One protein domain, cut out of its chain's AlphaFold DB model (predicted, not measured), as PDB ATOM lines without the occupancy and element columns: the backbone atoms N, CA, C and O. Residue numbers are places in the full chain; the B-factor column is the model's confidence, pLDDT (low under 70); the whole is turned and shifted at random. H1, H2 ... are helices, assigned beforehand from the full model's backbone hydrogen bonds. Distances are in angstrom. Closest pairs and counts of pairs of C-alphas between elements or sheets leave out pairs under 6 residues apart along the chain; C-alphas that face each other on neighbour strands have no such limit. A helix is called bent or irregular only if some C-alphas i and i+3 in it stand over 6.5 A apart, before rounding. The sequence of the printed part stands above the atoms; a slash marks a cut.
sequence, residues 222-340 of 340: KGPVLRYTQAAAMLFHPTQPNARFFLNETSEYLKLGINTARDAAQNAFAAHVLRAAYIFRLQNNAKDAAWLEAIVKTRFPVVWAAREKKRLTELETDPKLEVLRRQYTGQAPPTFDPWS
ATOM      1  N   LYS A 222      14.285 -12.423 -30.010       86.31
ATOM      2  CA  LYS A 222      13.697 -11.591 -31.065       86.31
ATOM      3  C   LYS A 222      14.265 -11.947 -32.426       86.31
ATOM      4  O   LYS A 222      15.355 -12.514 -32.526       86.31
ATOM      5  N   GLY A 223      13.518 -11.577 -33.461       88.56
ATOM      6  CA  GLY A 223      13.959 -11.675 -34.846       88.56
ATOM      7  C   GLY A 223      14.267 -13.117 -35.272       88.56
ATOM      8  O   GLY A 223      13.574 -14.043 -34.842       88.56
ATOM      9  N   PRO A 224      15.307 -13.329 -36.095       87.00
ATOM     10  CA  PRO A 224      15.602 -14.645 -36.663       87.00
ATOM     11  C   PRO A 224      15.912 -15.740 -35.631       87.00
ATOM     12  O   PRO A 224      15.541 -16.894 -35.818       87.00
ATOM     13  N   VAL A 225      16.542 -15.393 -34.501       85.69
ATOM     14  CA  VAL A 225      16.871 -16.364 -33.437       85.69
ATOM     15  C   VAL A 225      15.609 -16.916 -32.771       85.69
ATOM     16  O   VAL A 225      15.554 -18.102 -32.436       85.69
ATOM     17  N   LEU A 226      14.589 -16.070 -32.580       90.00
ATOM     18  CA  LEU A 226      13.290 -16.504 -32.068       90.00
ATOM     19  C   LEU A 226      12.624 -17.469 -33.049       90.00
ATOM     20  O   LEU A 226      12.248 -18.562 -32.638       90.00
ATOM     21  N   ARG A 227      12.543 -17.095 -34.332       92.75
ATOM     22  CA  ARG A 227      11.902 -17.931 -35.357       92.75
ATOM     23  C   ARG A 227      12.570 -19.290 -35.483       92.75
ATOM     24  O   ARG A 227      11.885 -20.302 -35.405       92.75
ATOM     25  N   TYR A 228      13.902 -19.328 -35.551       92.12
ATOM     26  CA  TYR A 228      14.640 -20.588 -35.539       92.12
ATOM     27  C   TYR A 228      14.372 -21.399 -34.264       92.12
ATOM     28  O   TYR A 228      14.133 -22.599 -34.348       92.12
ATOM     29  N   THR A 229      14.373 -20.766 -33.083       91.50
ATOM     30  CA  THR A 229      14.065 -21.467 -31.822       91.50
ATOM     31  C   THR A 229      12.676 -22.104 -31.875       91.50
ATOM     32  O   THR A 229      12.532 -23.268 -31.510       91.50
ATOM     33  N   GLN A 230      11.662 -21.361 -32.323       94.56
ATOM     34  CA  GLN A 230      10.291 -21.859 -32.438       94.56
ATOM     35  C   GLN A 230      10.206 -22.991 -33.463       94.56
ATOM     36  O   GLN A 230       9.630 -24.037 -33.177       94.56
ATOM     37  N   ALA A 231      10.840 -22.829 -34.621       95.75
ATOM     38  CA  ALA A 231      10.849 -23.841 -35.666       95.75
ATOM     39  C   ALA A 231      11.567 -25.126 -35.220       95.75
ATOM     40  O   ALA A 231      11.080 -26.225 -35.475       95.75
ATOM     41  N   ALA A 232      12.676 -25.004 -34.485       95.75
ATOM     42  CA  ALA A 232      13.374 -26.134 -33.879       95.75
ATOM     43  C   ALA A 232      12.514 -26.828 -32.815       95.75
ATOM     44  O   ALA A 232      12.427 -28.053 -32.810       95.75
ATOM     45  N   ALA A 233      11.834 -26.065 -31.950       95.75
ATOM     46  CA  ALA A 233      10.906 -26.616 -30.965       95.75
ATOM     47  C   ALA A 233       9.778 -27.410 -31.640       95.75
ATOM     48  O   ALA A 233       9.428 -28.490 -31.172       95.75
ATOM     49  N   MET A 234       9.242 -26.910 -32.757       97.44
ATOM     50  CA  MET A 234       8.143 -27.544 -33.493       97.44
ATOM     51  C   MET A 234       8.488 -28.921 -34.072       97.44
ATOM     52  O   MET A 234       7.580 -29.701 -34.341       97.44
ATOM     53  N   LEU A 235       9.769 -29.284 -34.194       97.62
ATOM     54  CA  LEU A 235      10.174 -30.662 -34.506       97.62
ATOM     55  C   LEU A 235       9.821 -31.656 -33.385       97.62
ATOM     56  O   LEU A 235       9.807 -32.866 -33.606       97.62
ATOM     57  N   PHE A 236       9.568 -31.156 -32.178       96.94
ATOM     58  CA  PHE A 236       9.274 -31.925 -30.970       96.94
ATOM     59  C   PHE A 236       7.858 -31.663 -30.449       96.94
ATOM     60  O   PHE A 236       7.569 -31.960 -29.291       96.94
ATOM     61  N   HIS A 237       6.971 -31.094 -31.274       96.75
ATOM     62  CA  HIS A 237       5.575 -30.924 -30.887       96.75
ATOM     63  C   HIS A 237       4.965 -32.296 -30.534       96.75
ATOM     64  O   HIS A 237       5.134 -33.235 -31.316       96.75
ATOM     65  N   PRO A 238       4.257 -32.441 -29.397       93.62
ATOM     66  CA  PRO A 238       3.853 -33.753 -28.875       93.62
ATOM     67  C   PRO A 238       2.876 -34.517 -29.779       93.62
ATOM     68  O   PRO A 238       2.793 -35.736 -29.684       93.62
ATOM     69  N   THR A 239       2.145 -33.817 -30.650       92.50
ATOM     70  CA  THR A 239       1.118 -34.418 -31.526       92.50
ATOM     71  C   THR A 239       1.245 -34.046 -33.003       92.50
ATOM     72  O   THR A 239       0.601 -34.661 -33.845       92.50
ATOM     73  N   GLN A 240       2.037 -33.025 -33.333       94.81
ATOM     74  CA  GLN A 240       2.088 -32.428 -34.677       94.81
ATOM     75  C   GLN A 240       3.497 -31.900 -34.998       94.81
ATOM     76  O   GLN A 240       3.679 -30.687 -35.157       94.81
ATOM     77  N   PRO A 241       4.525 -32.768 -35.043       96.38
ATOM     78  CA  PRO A 241       5.863 -32.343 -35.443       96.38
ATOM     79  C   PRO A 241       5.840 -31.641 -36.810       96.38
ATOM     80  O   PRO A 241       5.270 -32.161 -37.769       96.38
ATOM     81  N   ASN A 242       6.468 -30.467 -36.921       96.94
ATOM     82  CA  ASN A 242       6.419 -29.644 -38.136       96.94
ATOM     83  C   ASN A 242       7.819 -29.374 -38.711       96.94
ATOM     84  O   ASN A 242       8.447 -28.350 -38.432       96.94
ATOM     85  N   ALA A 243       8.293 -30.289 -39.562       97.75
ATOM     86  CA  ALA A 243       9.565 -30.141 -40.272       97.75
ATOM     87  C   ALA A 243       9.539 -29.061 -41.366       97.75
ATOM     88  O   ALA A 243      10.580 -28.481 -41.670       97.75
ATOM     89  N   ARG A 244       8.366 -28.729 -41.928       97.56
ATOM     90  CA  ARG A 244       8.243 -27.682 -42.956       97.56
ATOM     91  C   ARG A 244       8.558 -26.300 -42.401       97.56
ATOM     92  O   ARG A 244       9.281 -25.546 -43.047       97.56
ATOM     93  N   PHE A 245       8.065 -25.975 -41.208       96.75
ATOM     94  CA  PHE A 245       8.405 -24.706 -40.567       96.75
ATOM     95  C   PHE A 245       9.912 -24.610 -40.297       96.75
ATOM     96  O   PHE A 245      10.534 -23.604 -40.629       96.75
ATOM     97  N   PHE A 246      10.523 -25.689 -39.795       97.31
ATOM     98  CA  PHE A 246      11.974 -25.762 -39.615       97.31
ATOM     99  C   PHE A 246      12.743 -25.559 -40.921       97.31
ATOM    100  O   PHE A 246      13.667 -24.748 -40.959       97.31
ATOM    101  N   LEU A 247      12.349 -26.237 -42.002       96.25
ATOM    102  CA  LEU A 247      12.977 -26.110 -43.318       96.25
ATOM    103  C   LEU A 247      13.011 -24.650 -43.797       96.25
ATOM    104  O   LEU A 247      14.063 -24.166 -44.215       96.25
ATOM    105  N   ASN A 248      11.886 -23.941 -43.675       94.75
ATOM    106  CA  ASN A 248      11.763 -22.548 -44.109       94.75
ATOM    107  C   ASN A 248      12.737 -21.621 -43.359       94.75
ATOM    108  O   ASN A 248      13.399 -20.788 -43.976       94.75
ATOM    109  N   GLU A 249      12.884 -21.809 -42.046       94.00
ATOM    110  CA  GLU A 249      13.756 -20.979 -41.201       94.00
ATOM    111  C   GLU A 249      15.233 -21.420 -41.234       94.00
ATOM    112  O   GLU A 249      16.129 -20.650 -40.880       94.00
ATOM    113  N   THR A 250      15.520 -22.648 -41.684       89.56
ATOM    114  CA  THR A 250      16.882 -23.210 -41.735       89.56
ATOM    115  C   THR A 250      17.803 -22.365 -42.611       89.56
ATOM    116  O   THR A 250      18.937 -22.080 -42.227       89.56
ATOM    117  N   SER A 251      17.321 -21.935 -43.778       83.69
ATOM    118  CA  SER A 251      18.121 -21.177 -44.745       83.69
ATOM    119  C   SER A 251      18.591 -19.823 -44.195       83.69
ATOM    120  O   SER A 251      19.771 -19.486 -44.312       83.69
ATOM    121  N   GLU A 252      17.704 -19.083 -43.530       84.19
ATOM    122  CA  GLU A 252      18.026 -17.811 -42.880       84.19
ATOM    123  C   GLU A 252      18.955 -18.018 -41.683       84.19
ATOM    124  O   GLU A 252      19.942 -17.302 -41.532       84.19
ATOM    125  N   TYR A 253      18.723 -19.053 -40.874       82.62
ATOM    126  CA  TYR A 253      19.590 -19.338 -39.732       82.62
ATOM    127  C   TYR A 253      21.016 -19.741 -40.145       82.62
ATOM    128  O   TYR A 253      21.989 -19.333 -39.505       82.62
ATOM    129  N   LEU A 254      21.176 -20.464 -41.260       83.62
ATOM    130  CA  LEU A 254      22.492 -20.754 -41.841       83.62
ATOM    131  C   LEU A 254      23.247 -19.470 -42.231       83.62
ATOM    132  O   LEU A 254      24.465 -19.410 -42.047       83.62
ATOM    133  N   LYS A 255      22.546 -18.445 -42.745       82.69
ATOM    134  CA  LYS A 255      23.137 -17.148 -43.131       82.69
ATOM    135  C   LYS A 255      23.604 -16.326 -41.933       82.69
ATOM    136  O   LYS A 255      24.565 -15.574 -42.060       82.69
ATOM    137  N   LEU A 256      22.992 -16.505 -40.760       77.19
ATOM    138  CA  LEU A 256      23.386 -15.827 -39.514       77.19
ATOM    139  C   LEU A 256      24.723 -16.318 -38.940       77.19
ATOM    140  O   LEU A 256      25.117 -15.902 -37.852       77.19
ATOM    141  N   GLY A 257      25.425 -17.197 -39.655       66.75
ATOM    142  CA  GLY A 257      26.756 -17.634 -39.277       66.75
ATOM    143  C   GLY A 257      26.732 -18.734 -38.228       66.75
ATOM    144  O   GLY A 257      27.552 -18.704 -37.318       66.75
ATOM    145  N   ILE A 258      25.864 -19.746 -38.362       72.44
ATOM    146  CA  ILE A 258      25.951 -20.964 -37.529       72.44
ATOM    147  C   ILE A 258      27.368 -21.565 -37.548       72.44
ATOM    148  O   ILE A 258      27.831 -22.062 -36.532       72.44
ATOM    149  N   ASN A 259      28.100 -21.408 -38.657       64.62
ATOM    150  CA  ASN A 259      29.500 -21.825 -38.804       64.62
ATOM    151  C   ASN A 259      30.469 -21.060 -37.880       64.62
ATOM    152  O   ASN A 259      31.600 -21.481 -37.683       64.62
ATOM    153  N   THR A 260      30.040 -19.913 -37.350       65.75
ATOM    154  CA  THR A 260      30.758 -19.106 -36.349       65.75
ATOM    155  C   THR A 260      30.165 -19.260 -34.947       65.75
ATOM    156  O   THR A 260      30.688 -18.706 -33.981       65.75
ATOM    157  N   ALA A 261      29.057 -19.995 -34.822       74.19
ATOM    158  CA  ALA A 261      28.504 -20.359 -33.533       74.19
ATOM    159  C   ALA A 261      29.341 -21.472 -32.895       74.19
ATOM    160  O   ALA A 261      30.108 -22.162 -33.559       74.19
ATOM    161  N   ARG A 262      29.145 -21.668 -31.593       76.81
ATOM    162  CA  ARG A 262      29.857 -22.674 -30.792       76.81
ATOM    163  C   ARG A 262      29.534 -24.092 -31.261       76.81
ATOM    164  O   ARG A 262      28.382 -24.353 -31.607       76.81
ATOM    165  N   ASP A 263      30.474 -25.020 -31.106       82.19
ATOM    166  CA  ASP A 263      30.306 -26.438 -31.465       82.19
ATOM    167  C   ASP A 263      29.039 -27.063 -30.885       82.19
ATOM    168  O   ASP A 263      28.297 -27.739 -31.585       82.19
ATOM    169  N   ALA A 264      28.710 -26.783 -29.619       79.88
ATOM    170  CA  ALA A 264      27.473 -27.277 -29.014       79.88
ATOM    171  C   ALA A 264      26.211 -26.780 -29.749       79.88
ATOM    172  O   ALA A 264      25.255 -27.534 -29.924       79.88
ATOM    173  N   ALA A 265      26.209 -25.524 -30.209       83.94
ATOM    174  CA  ALA A 265      25.104 -24.953 -30.976       83.94
ATOM    175  C   ALA A 265      25.066 -25.499 -32.411       83.94
ATOM    176  O   ALA A 265      23.981 -25.763 -32.925       83.94
ATOM    177  N   GLN A 266      26.231 -25.716 -33.029       87.50
ATOM    178  CA  GLN A 266      26.357 -26.375 -34.330       87.50
ATOM    179  C   GLN A 266      25.857 -27.823 -34.278       87.50
ATOM    180  O   GLN A 266      25.033 -28.223 -35.096       87.50
ATOM    181  N   ASN A 267      26.272 -28.584 -33.266       88.38
ATOM    182  CA  ASN A 267      25.853 -29.964 -33.041       88.38
ATOM    183  C   ASN A 267      24.352 -30.065 -32.752       88.38
ATOM    184  O   ASN A 267      23.687 -30.957 -33.276       88.38
ATOM    185  N   ALA A 268      23.802 -29.143 -31.953       89.38
ATOM    186  CA  ALA A 268      22.362 -29.065 -31.716       89.38
ATOM    187  C   ALA A 268      21.595 -28.733 -33.005       89.38
ATOM    188  O   ALA A 268      20.601 -29.385 -33.311       89.38
ATOM    189  N   PHE A 269      22.080 -27.767 -33.793       93.19
ATOM    190  CA  PHE A 269      21.509 -27.439 -35.097       93.19
ATOM    191  C   PHE A 269      21.524 -28.648 -36.040       93.19
ATOM    192  O   PHE A 269      20.478 -29.028 -36.556       93.19
ATOM    193  N   ALA A 270      22.673 -29.301 -36.213       93.50
ATOM    194  CA  ALA A 270      22.808 -30.483 -37.058       93.50
ATOM    195  C   ALA A 270      21.892 -31.633 -36.597       93.50
ATOM    196  O   ALA A 270      21.275 -32.297 -37.428       93.50
ATOM    197  N   ALA A 271      21.733 -31.829 -35.284       93.62
ATOM    198  CA  ALA A 271      20.785 -32.799 -34.740       93.62
ATOM    199  C   ALA A 271      19.324 -32.449 -35.081       93.62
ATOM    200  O   ALA A 271      18.560 -33.336 -35.456       93.62
ATOM    201  N   HIS A 272      18.935 -31.171 -35.011       96.00
ATOM    202  CA  HIS A 272      17.607 -30.727 -35.450       96.00
ATOM    203  C   HIS A 272      17.399 -30.923 -36.957       96.00
ATOM    204  O   HIS A 272      16.326 -31.357 -37.364       96.00
ATOM    205  N   VAL A 273      18.423 -30.673 -37.780       96.44
ATOM    206  CA  VAL A 273      18.368 -30.914 -39.231       96.44
ATOM    207  C   VAL A 273      18.145 -32.399 -39.535       96.44
ATOM    208  O   VAL A 273      17.257 -32.720 -40.322       96.44
ATOM    209  N   LEU A 274      18.873 -33.309 -38.875       96.38
ATOM    210  CA  LEU A 274      18.660 -34.757 -39.033       96.38
ATOM    211  C   LEU A 274      17.264 -35.190 -38.568       96.38
ATOM    212  O   LEU A 274      16.604 -35.972 -39.247       96.38
ATOM    213  N   ARG A 275      16.774 -34.643 -37.449       97.25
ATOM    214  CA  ARG A 275      15.403 -34.894 -36.989       97.25
ATOM    215  C   ARG A 275      14.362 -34.427 -38.009       97.25
ATOM    216  O   ARG A 275      13.410 -35.152 -38.284       97.25
ATOM    217  N   ALA A 276      14.529 -33.231 -38.570       97.88
ATOM    218  CA  ALA A 276      13.636 -32.697 -39.593       97.88
ATOM    219  C   ALA A 276      13.654 -33.555 -40.868       97.88
ATOM    220  O   ALA A 276      12.591 -33.837 -41.419       97.88
ATOM    221  N   ALA A 277      14.830 -34.028 -41.291       97.31
ATOM    222  CA  ALA A 277      14.955 -34.960 -42.408       97.31
ATOM    223  C   ALA A 277      14.185 -36.261 -42.140       97.31
ATOM    224  O   ALA A 277      13.373 -36.667 -42.966       97.31
ATOM    225  N   TYR A 278      14.354 -36.857 -40.957       97.06
ATOM    226  CA  TYR A 278      13.634 -38.068 -40.561       97.06
ATOM    227  C   TYR A 278      12.106 -37.874 -40.552       97.06
ATOM    228  O   TYR A 278      11.372 -38.707 -41.080       97.06
ATOM    229  N   ILE A 279      11.611 -36.736 -40.046       97.31
ATOM    230  CA  ILE A 279      10.182 -36.384 -40.116       97.31
ATOM    231  C   ILE A 279       9.702 -36.305 -41.574       97.31
ATOM    232  O   ILE A 279       8.642 -36.838 -41.891       97.31
ATOM    233  N   PHE A 280      10.471 -35.691 -42.479       97.50
ATOM    234  CA  PHE A 280      10.110 -35.667 -43.899       97.50
ATOM    235  C   PHE A 280      10.107 -37.056 -44.538       97.50
ATOM    236  O   PHE A 280       9.242 -37.324 -45.372       97.50
ATOM    237  N   ARG A 281      11.016 -37.955 -44.140       95.56
ATOM    238  CA  ARG A 281      10.993 -39.353 -44.593       95.56
ATOM    239  C   ARG A 281       9.704 -40.054 -44.159       95.56
ATOM    240  O   ARG A 281       9.046 -40.651 -45.004       95.56
ATOM    241  N   LEU A 282       9.295 -39.896 -42.896       95.44
ATOM    242  CA  LEU A 282       8.010 -40.405 -42.391       95.44
ATOM    243  C   LEU A 282       6.798 -39.823 -43.138       95.44
ATOM    244  O   LEU A 282       5.758 -40.463 -43.231       95.44
ATOM    245  N   GLN A 283       6.938 -38.624 -43.701       95.62
ATOM    246  CA  GLN A 283       5.921 -37.956 -44.517       95.62
ATOM    247  C   GLN A 283       6.048 -38.257 -46.023       95.62
ATOM    248  O   GLN A 283       5.431 -37.567 -46.833       95.62
ATOM    249  N   ASN A 284       6.856 -39.248 -46.422       94.44
ATOM    250  CA  ASN A 284       7.141 -39.601 -47.821       94.44
ATOM    251  C   ASN A 284       7.696 -38.438 -48.679       94.44
ATOM    252  O   ASN A 284       7.574 -38.435 -49.903       94.44
ATOM    253  N   ASN A 285       8.349 -37.449 -48.065       95.31
ATOM    254  CA  ASN A 285       8.965 -36.313 -48.751       95.31
ATOM    255  C   ASN A 285      10.489 -36.489 -48.863       95.31
ATOM    256  O   ASN A 285      11.282 -35.852 -48.166       95.31
ATOM    257  N   ALA A 286      10.908 -37.379 -49.765       93.75
ATOM    258  CA  ALA A 286      12.317 -37.733 -49.949       93.75
ATOM    259  C   ALA A 286      13.197 -36.560 -50.418       93.75
ATOM    260  O   ALA A 286      14.377 -36.504 -50.074       93.75
ATOM    261  N   LYS A 287      12.633 -35.619 -51.188       95.69
ATOM    262  CA  LYS A 287      13.370 -34.474 -51.741       95.69
ATOM    263  C   LYS A 287      13.843 -33.524 -50.640       95.69
ATOM    264  O   LYS A 287      15.026 -33.189 -50.593       95.69
ATOM    265  N   ASP A 288      12.934 -33.113 -49.759       96.38
ATOM    266  CA  ASP A 288      13.268 -32.179 -48.680       96.38
ATOM    267  C   ASP A 288      14.157 -32.850 -47.620       96.38
ATOM    268  O   ASP A 288      15.087 -32.224 -47.107       96.38
ATOM    269  N   ALA A 289      13.946 -34.147 -47.354       96.31
ATOM    270  CA  ALA A 289      14.829 -34.933 -46.493       96.31
ATOM    271  C   ALA A 289      16.270 -34.987 -47.031       96.31
ATOM    272  O   ALA A 289      17.207 -34.647 -46.309       96.31
ATOM    273  N   ALA A 290      16.450 -35.323 -48.314       95.62
ATOM    274  CA  ALA A 290      17.769 -35.403 -48.943       95.62
ATOM    275  C   ALA A 290      18.511 -34.054 -48.941       95.62
ATOM    276  O   ALA A 290      19.725 -34.010 -48.743       95.62
ATOM    277  N   TRP A 291      17.793 -32.940 -49.117       95.44
ATOM    278  CA  TRP A 291      18.388 -31.603 -49.031       95.44
ATOM    279  C   TRP A 291      18.931 -31.297 -47.625       95.44
ATOM    280  O   TRP A 291      20.055 -30.809 -47.487       95.44
ATOM    281  N   LEU A 292      18.165 -31.617 -46.575       95.88
ATOM    282  CA  LEU A 292      18.596 -31.443 -45.184       95.88
ATOM    283  C   LEU A 292      19.783 -32.354 -44.835       95.88
ATOM    284  O   LEU A 292      20.750 -31.899 -44.223       95.88
ATOM    285  N   GLU A 293      19.746 -33.615 -45.262       95.75
ATOM    286  CA  GLU A 293      20.843 -34.576 -45.090       95.75
ATOM    287  C   GLU A 293      22.137 -34.072 -45.750       95.75
ATOM    288  O   GLU A 293      23.198 -34.080 -45.120       95.75
ATOM    289  N   ALA A 294      22.049 -33.529 -46.971       95.12
ATOM    290  CA  ALA A 294      23.191 -32.949 -47.674       95.12
ATOM    291  C   ALA A 294      23.834 -31.788 -46.893       95.12
ATOM    292  O   ALA A 294      25.061 -31.692 -46.834       95.12
ATOM    293  N   ILE A 295      23.038 -30.942 -46.225       93.62
ATOM    294  CA  ILE A 295      23.570 -29.871 -45.364       93.62
ATOM    295  C   ILE A 295      24.417 -30.454 -44.233       93.62
ATOM    296  O   ILE A 295      25.524 -29.967 -43.992       93.62
ATOM    297  N   VAL A 296      23.918 -31.484 -43.542       94.44
ATOM    298  CA  VAL A 296      24.637 -32.105 -42.417       94.44
ATOM    299  C   VAL A 296      25.897 -32.802 -42.901       94.44
ATOM    300  O   VAL A 296      26.963 -32.589 -42.329       94.44
ATOM    301  N   LYS A 297      25.800 -33.559 -43.995       94.12
ATOM    302  CA  LYS A 297      26.929 -34.257 -44.611       94.12
ATOM    303  C   LYS A 297      28.055 -33.304 -45.010       94.12
ATOM    304  O   LYS A 297      29.215 -33.585 -44.729       94.12
ATOM    305  N   THR A 298      27.728 -32.170 -45.631       92.25
ATOM    306  CA  THR A 298      28.731 -31.205 -46.105       92.25
ATOM    307  C   THR A 298      29.281 -30.317 -44.990       92.25
ATOM    308  O   THR A 298      30.465 -29.995 -45.007       92.25
ATOM    309  N   ARG A 299      28.445 -29.879 -44.038       90.12
ATOM    310  CA  ARG A 299      28.835 -28.846 -43.058       90.12
ATOM    311  C   ARG A 299      29.153 -29.376 -41.664       90.12
ATOM    312  O   ARG A 299      29.876 -28.713 -40.933       90.12
ATOM    313  N   PHE A 300      28.634 -30.545 -41.295       91.38
ATOM    314  CA  PHE A 300      28.764 -31.117 -39.950       91.38
ATOM    315  C   PHE A 300      29.156 -32.607 -40.020       91.38
ATOM    316  O   PHE A 300      28.427 -33.467 -39.513       91.38
ATOM    317  N   PRO A 301      30.313 -32.944 -40.628       90.12
ATOM    318  CA  PRO A 301      30.694 -34.328 -40.928       90.12
ATOM    319  C   PRO A 301      30.801 -35.222 -39.684       90.12
ATOM    320  O   PRO A 301      30.492 -36.408 -39.755       90.12
ATOM    321  N   VAL A 302      31.165 -34.659 -38.525       88.75
ATOM    322  CA  VAL A 302      31.212 -35.392 -37.246       88.75
ATOM    323  C   VAL A 302      29.818 -35.864 -36.823       88.75
ATOM    324  O   VAL A 302      29.635 -37.019 -36.444       88.75
ATOM    325  N   VAL A 303      28.811 -34.991 -36.929       89.81
ATOM    326  CA  VAL A 303      27.420 -35.339 -36.602       89.81
ATOM    327  C   VAL A 303      26.860 -36.319 -37.630       89.81
ATOM    328  O   VAL A 303      26.179 -37.270 -37.253       89.81
ATOM    329  N   TRP A 304      27.195 -36.129 -38.911       93.62
ATOM    330  CA  TRP A 304      26.829 -37.054 -39.981       93.62
ATOM    331  C   TRP A 304      27.374 -38.467 -39.739       93.62
ATOM    332  O   TRP A 304      26.634 -39.444 -39.853       93.62
ATOM    333  N   ALA A 305      28.646 -38.597 -39.355       89.62
ATOM    334  CA  ALA A 305      29.266 -39.888 -39.065       89.62
ATOM    335  C   ALA A 305      28.589 -40.620 -37.890       89.62
ATOM    336  O   ALA A 305      28.483 -41.843 -37.902       89.62
ATOM    337  N   ALA A 306      28.072 -39.882 -36.903       88.06
ATOM    338  CA  ALA A 306      27.394 -40.439 -35.731       88.06
ATOM    339  C   ALA A 306      25.888 -40.732 -35.931       88.06
ATOM    340  O   ALA A 306      25.220 -41.138 -34.974       88.06
ATOM    341  N   ARG A 307      25.330 -40.505 -37.133       91.50
ATOM    342  CA  ARG A 307      23.873 -40.530 -37.367       91.50
ATOM    343  C   ARG A 307      23.235 -41.903 -37.131       91.50
ATOM    344  O   ARG A 307      22.282 -41.982 -36.364       91.50
ATOM    345  N   GLU A 308      23.798 -42.966 -37.702       83.25
ATOM    346  CA  GLU A 308      23.206 -44.313 -37.684       83.25
ATOM    347  C   GLU A 308      23.179 -44.906 -36.274       83.25
ATOM    348  O   GLU A 308      22.131 -45.238 -35.737       83.25
ATOM    349  N   LYS A 309      24.342 -44.958 -35.615       79.38
ATOM    350  CA  LYS A 309      24.497 -45.662 -34.334       79.38
ATOM    351  C   LYS A 309      23.733 -45.020 -33.173       79.38
ATOM    352  O   LYS A 309      23.429 -45.696 -32.196       79.38
ATOM    353  N   LYS A 310      23.522 -43.703 -33.217       83.44
ATOM    354  CA  LYS A 310      22.974 -42.951 -32.081       83.44
ATOM    355  C   LYS A 310      21.697 -42.210 -32.433       83.44
ATOM    356  O   LYS A 310      20.713 -42.317 -31.713       83.44
ATOM    357  N   ARG A 311      21.708 -41.423 -33.511       88.00
ATOM    358  CA  ARG A 311      20.584 -40.530 -33.817       88.00
ATOM    359  C   ARG A 311      19.394 -41.273 -34.392       88.00
ATOM    360  O   ARG A 311      18.281 -40.945 -34.005       88.00
ATOM    361  N   LEU A 312      19.615 -42.254 -35.263       88.94
ATOM    362  CA  LEU A 312      18.519 -43.033 -35.825       88.94
ATOM    363  C   LEU A 312      17.761 -43.774 -34.717       88.94
ATOM    364  O   LEU A 312      16.566 -43.553 -34.562       88.94
ATOM    365  N   THR A 313      18.469 -44.502 -33.848       89.06
ATOM    366  CA  THR A 313      17.867 -45.204 -32.700       89.06
ATOM    367  C   THR A 313      17.092 -44.266 -31.766       89.06
ATOM    368  O   THR A 313      15.986 -44.587 -31.335       89.06
ATOM    369  N   GLU A 314      17.634 -43.078 -31.468       91.69
ATOM    370  CA  GLU A 314      16.941 -42.054 -30.669       91.69
ATOM    371  C   GLU A 314      15.641 -41.553 -31.335       91.69
ATOM    372  O   GLU A 314      14.698 -41.193 -30.637       91.69
ATOM    373  N   LEU A 315      15.584 -41.491 -32.669       93.38
ATOM    374  CA  LEU A 315      14.416 -41.015 -33.424       93.38
ATOM    375  C   LEU A 315      13.369 -42.113 -33.636       93.38
ATOM    376  O   LEU A 315      12.171 -41.852 -33.521       93.38
ATOM    377  N   GLU A 316      13.808 -43.343 -33.897       92.00
ATOM    378  CA  GLU A 316      12.944 -44.521 -34.027       92.00
ATOM    379  C   GLU A 316      12.154 -44.788 -32.745       92.00
ATOM    380  O   GLU A 316      10.986 -45.166 -32.804       92.00
ATOM    381  N   THR A 317      12.771 -44.525 -31.593       92.44
ATOM    382  CA  THR A 317      12.169 -44.734 -30.271       92.44
ATOM    383  C   THR A 317      11.488 -43.492 -29.692       92.44
ATOM    384  O   THR A 317      10.826 -43.597 -28.662       92.44
ATOM    385  N   ASP A 318      11.579 -42.323 -30.344       94.69
ATOM    386  CA  ASP A 318      10.949 -41.100 -29.830       94.69
ATOM    387  C   ASP A 318       9.417 -41.234 -29.870       94.69
ATOM    388  O   ASP A 318       8.835 -41.326 -30.962       94.69
ATOM    389  N   PRO A 319       8.723 -41.199 -28.721       94.31
ATOM    390  CA  PRO A 319       7.283 -41.394 -28.672       94.31
ATOM    391  C   PRO A 319       6.494 -40.232 -29.304       94.31
ATOM    392  O   PRO A 319       5.343 -40.421 -29.691       94.31
ATOM    393  N   LYS A 320       7.086 -39.044 -29.497       94.88
ATOM    394  CA  LYS A 320       6.424 -37.905 -30.171       94.88
ATOM    395  C   LYS A 320       6.330 -38.071 -31.686       94.88
ATOM    396  O   LYS A 320       5.586 -37.342 -32.337       94.88
ATOM    397  N   LEU A 321       7.084 -39.006 -32.262       95.62
ATOM    398  CA  LEU A 321       7.031 -39.322 -33.691       95.62
ATOM    399  C   LEU A 321       6.101 -40.506 -34.000       95.62
ATOM    400  O   LEU A 321       5.903 -40.841 -35.165       95.62
ATOM    401  N   GLU A 322       5.482 -41.105 -32.979       93.88
ATOM    402  CA  GLU A 322       4.663 -42.312 -33.111       93.88
ATOM    403  C   GLU A 322       3.466 -42.131 -34.050       93.88
ATOM    404  O   GLU A 322       3.176 -43.000 -34.869       93.88
ATOM    405  N   VAL A 323       2.804 -40.974 -33.989       92.81
ATOM    406  CA  VAL A 323       1.685 -40.652 -34.889       92.81
ATOM    407  C   VAL A 323       2.133 -40.679 -36.352       92.81
ATOM    408  O   VAL A 323       1.449 -41.260 -37.189       92.81
ATOM    409  N   LEU A 324       3.302 -40.105 -36.653       95.12
ATOM    410  CA  LEU A 324       3.854 -40.094 -38.008       95.12
ATOM    411  C   LEU A 324       4.305 -41.493 -38.443       95.12
ATOM    412  O   LEU A 324       4.064 -41.868 -39.584       95.12
ATOM    413  N   ARG A 325       4.894 -42.293 -37.543       94.69
ATOM    414  CA  ARG A 325       5.259 -43.691 -37.834       94.69
ATOM    415  C   ARG A 325       4.052 -44.548 -38.201       94.69
ATOM    416  O   ARG A 325       4.133 -45.317 -39.147       94.69
ATOM    417  N   ARG A 326       2.917 -44.379 -37.519       92.69
ATOM    418  CA  ARG A 326       1.673 -45.103 -37.849       92.69
ATOM    419  C   ARG A 326       1.066 -44.690 -39.187       92.69
ATOM    420  O   ARG A 326       0.348 -45.473 -39.795       92.69
ATOM    421  N   GLN A 327       1.319 -43.457 -39.615       93.69
ATOM    422  CA  GLN A 327       0.850 -42.916 -40.892       93.69
ATOM    423  C   GLN A 327       1.809 -43.214 -42.049       93.69
ATOM    424  O   GLN A 327       1.446 -43.015 -43.207       93.69
ATOM    425  N   TYR A 328       3.027 -43.659 -41.751       92.94
ATOM    426  CA  TYR A 328       4.035 -43.940 -42.755       92.94
ATOM    427  C   TYR A 328       3.652 -45.177 -43.572       92.94
ATOM    428  O   TYR A 328       3.393 -46.251 -43.035       92.94
ATOM    429  N   THR A 329       3.628 -45.013 -44.891       88.62
ATOM    430  CA  THR A 329       3.208 -46.043 -45.853       88.62
ATOM    431  C   THR A 329       4.376 -46.658 -46.626       88.62
ATOM    432  O   THR A 329       4.151 -47.390 -47.589       88.62
ATOM    433  N   GLY A 330       5.621 -46.312 -46.288       83.12
ATOM    434  CA  GLY A 330       6.787 -46.868 -46.968       83.12
ATOM    435  C   GLY A 330       7.030 -48.329 -46.587       83.12
ATOM    436  O   GLY A 330       6.654 -48.783 -45.511       83.12
ATOM    437  N   GLN A 331       7.665 -49.074 -47.493       72.69
ATOM    438  CA  GLN A 331       7.857 -50.523 -47.349       72.69
ATOM    439  C   GLN A 331       8.880 -50.911 -46.269       72.69
ATOM    440  O   GLN A 331       8.809 -52.012 -45.733       72.69
ATOM    441  N   ALA A 332       9.820 -50.019 -45.948       79.94
ATOM    442  CA  ALA A 332      10.858 -50.228 -44.943       79.94
ATOM    443  C   ALA A 332      10.929 -49.029 -43.983       79.94
ATOM    444  O   ALA A 332      10.623 -47.909 -44.416       79.94
ATOM    445  N   PRO A 333      11.339 -49.231 -42.713       80.25
ATOM    446  CA  PRO A 333      11.589 -48.139 -41.778       80.25
ATOM    447  C   PRO A 333      12.488 -47.069 -42.409       80.25
ATOM    448  O   PRO A 333      13.428 -47.417 -43.128       80.25
ATOM    449  N   PRO A 334      12.216 -45.774 -42.186       83.94
ATOM    450  CA  PRO A 334      13.029 -44.736 -42.789       83.94
ATOM    451  C   PRO A 334      14.455 -44.770 -42.240       83.94
ATOM    452  O   PRO A 334      14.654 -44.640 -41.036       83.94
ATOM    453  N   THR A 335      15.441 -44.872 -43.127       84.88
ATOM    454  CA  THR A 335      16.863 -44.707 -42.807       84.88
ATOM    455  C   THR A 335      17.367 -43.349 -43.294       84.88
ATOM    456  O   THR A 335      16.708 -42.660 -44.087       84.88
ATOM    457  N   PHE A 336      18.549 -42.943 -42.826       78.25
ATOM    458  CA  PHE A 336      19.319 -41.926 -43.538       78.25
ATOM    459  C   PHE A 336      20.000 -42.607 -44.735       78.25
ATOM    460  O   PHE A 336      20.465 -43.730 -44.603       78.25
ATOM    461  N   ASP A 337      20.052 -41.942 -45.894       66.88
ATOM    462  CA  ASP A 337      20.519 -42.513 -47.173       66.88
ATOM    463  C   ASP A 337      19.692 -43.726 -47.686       66.88
ATOM    464  O   ASP A 337      19.971 -44.871 -47.350       66.88
ATOM    465  N   PRO A 338      18.717 -43.535 -48.595       53.94
ATOM    466  CA  PRO A 338      17.946 -44.645 -49.179       53.94
ATOM    467  C   PRO A 338      18.721 -45.481 -50.223       53.94
ATOM    468  O   PRO A 338      18.122 -46.334 -50.869       53.94
ATOM    469  N   TRP A 339      20.017 -45.214 -50.436       42.06
ATOM    470  CA  TRP A 339      20.836 -45.779 -51.526       42.06
ATOM    471  C   TRP A 339      22.232 -46.232 -51.060       42.06
ATOM    472  O   TRP A 339      23.219 -45.991 -51.759       42.06
ATOM    473  N   SER A 340      22.335 -46.814 -49.864       41.53
ATOM    474  CA  SER A 340      23.545 -47.534 -49.435       41.53
ATOM    475  C   SER A 340      23.485 -49.002 -49.819       41.53
ATOM    476  O   SER A 340      22.450 -49.619 -49.472       41.53
TER     477      SER A 340
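AT A GLANCE: This is residues 222 to 340 of the 340 residues of an uncharacterized protein of Cercospora beticola (UniProt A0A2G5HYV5). One long helix, H3, forms the core of a compact all-helix domain, with the other helices packed round it: H2 on one side with H1 beyond it, H4 alongside, H6 on the side away from H2, short H5 near residues 267 to 271 of H3, and H7 at its other end, near residues 279 to 282. H1 to H4 fold back and forth as three successive helical hairpins, and H2 packs on H3 with residues 243 to 247 alone. The printed part has 119 residues with seven named helices, H1 to H7 in chain order, and no named strand. The C-alphas span 40 by 30 by 23 A, with a radius of gyration of 13.6 A.

IN THESE COORDINATES: H3, residues 263 to 282, is the longest helix at 28.5 A, beginning at C-alpha 263 (30.306, -26.438, -31.465) and ending at C-alpha 282 (8.010, -40.405, -42.391). H4, residues 286 to 299, measures 20.0 A, H2, residues 243 to 255, 19.0 A, and H1, residues 223 to 234, 17.0 A. H5 is residues 301 to 305, 6.0 A, and H6 residues 307 to 316, 12.1 A. H7, residues 319 to 327, measures 13.9 A and ends at C-alpha 327 (0.850, -42.916, -40.892). H7 is irregular, with C-alphas 320 and 323 7.2 A apart; H2 and H6 are only just irregular, with C-alphas 248 and 251 6.54 A apart and C-alphas 309 and 312 6.7 A apart.

HOW THE PARTS SIT: H3 is the hub, touching five helices. H3 and H4, a hairpin, touch at a shallow tilt of 19 degrees, opposite ways; their closest C-alphas, of Ala 277 and Ala 289, are 4.1 A apart. H2 and H3, also a hairpin, touch at 33 degrees, only just shallow, closest at the C-alphas of Ala 243 and Ala 276, 4.9 A. H1 touches H2, closest at the C-alphas of Ala 231 and Phe 246, 4.5 A. H6 touches residues 271 to 278 of H3 at a steep tilt of 57 degrees, closest at the C-alphas of Arg 275 and Leu 315, 7.2 A. H7 touches H3, closest at the C-alphas of Leu 282 and Leu 324, 6.0 A. H5 and H3 only just touch, with 3 pairs of C-alphas within 8 A, closest at those of Asn 267 and Val 303, 6.6 A. H1 and H7 are apart. Every O i to N i+4 pair is within hydrogen-bond range in H1, H3, H4 and H5; in H2 7 of 9, in H6 4 of 6 and in H7 3 of 5 are.

THE WHOLE: The C-alphas of Lys 222 and Gln 331, the two farthest apart, are 42.6 A apart. The printed part has no cut, and no link is long. Residues 328 to 340 hold no named element. Mean pLDDT of the printed part is 89.1; residues 257, 259 to 260 and 337 to 340 are under 70.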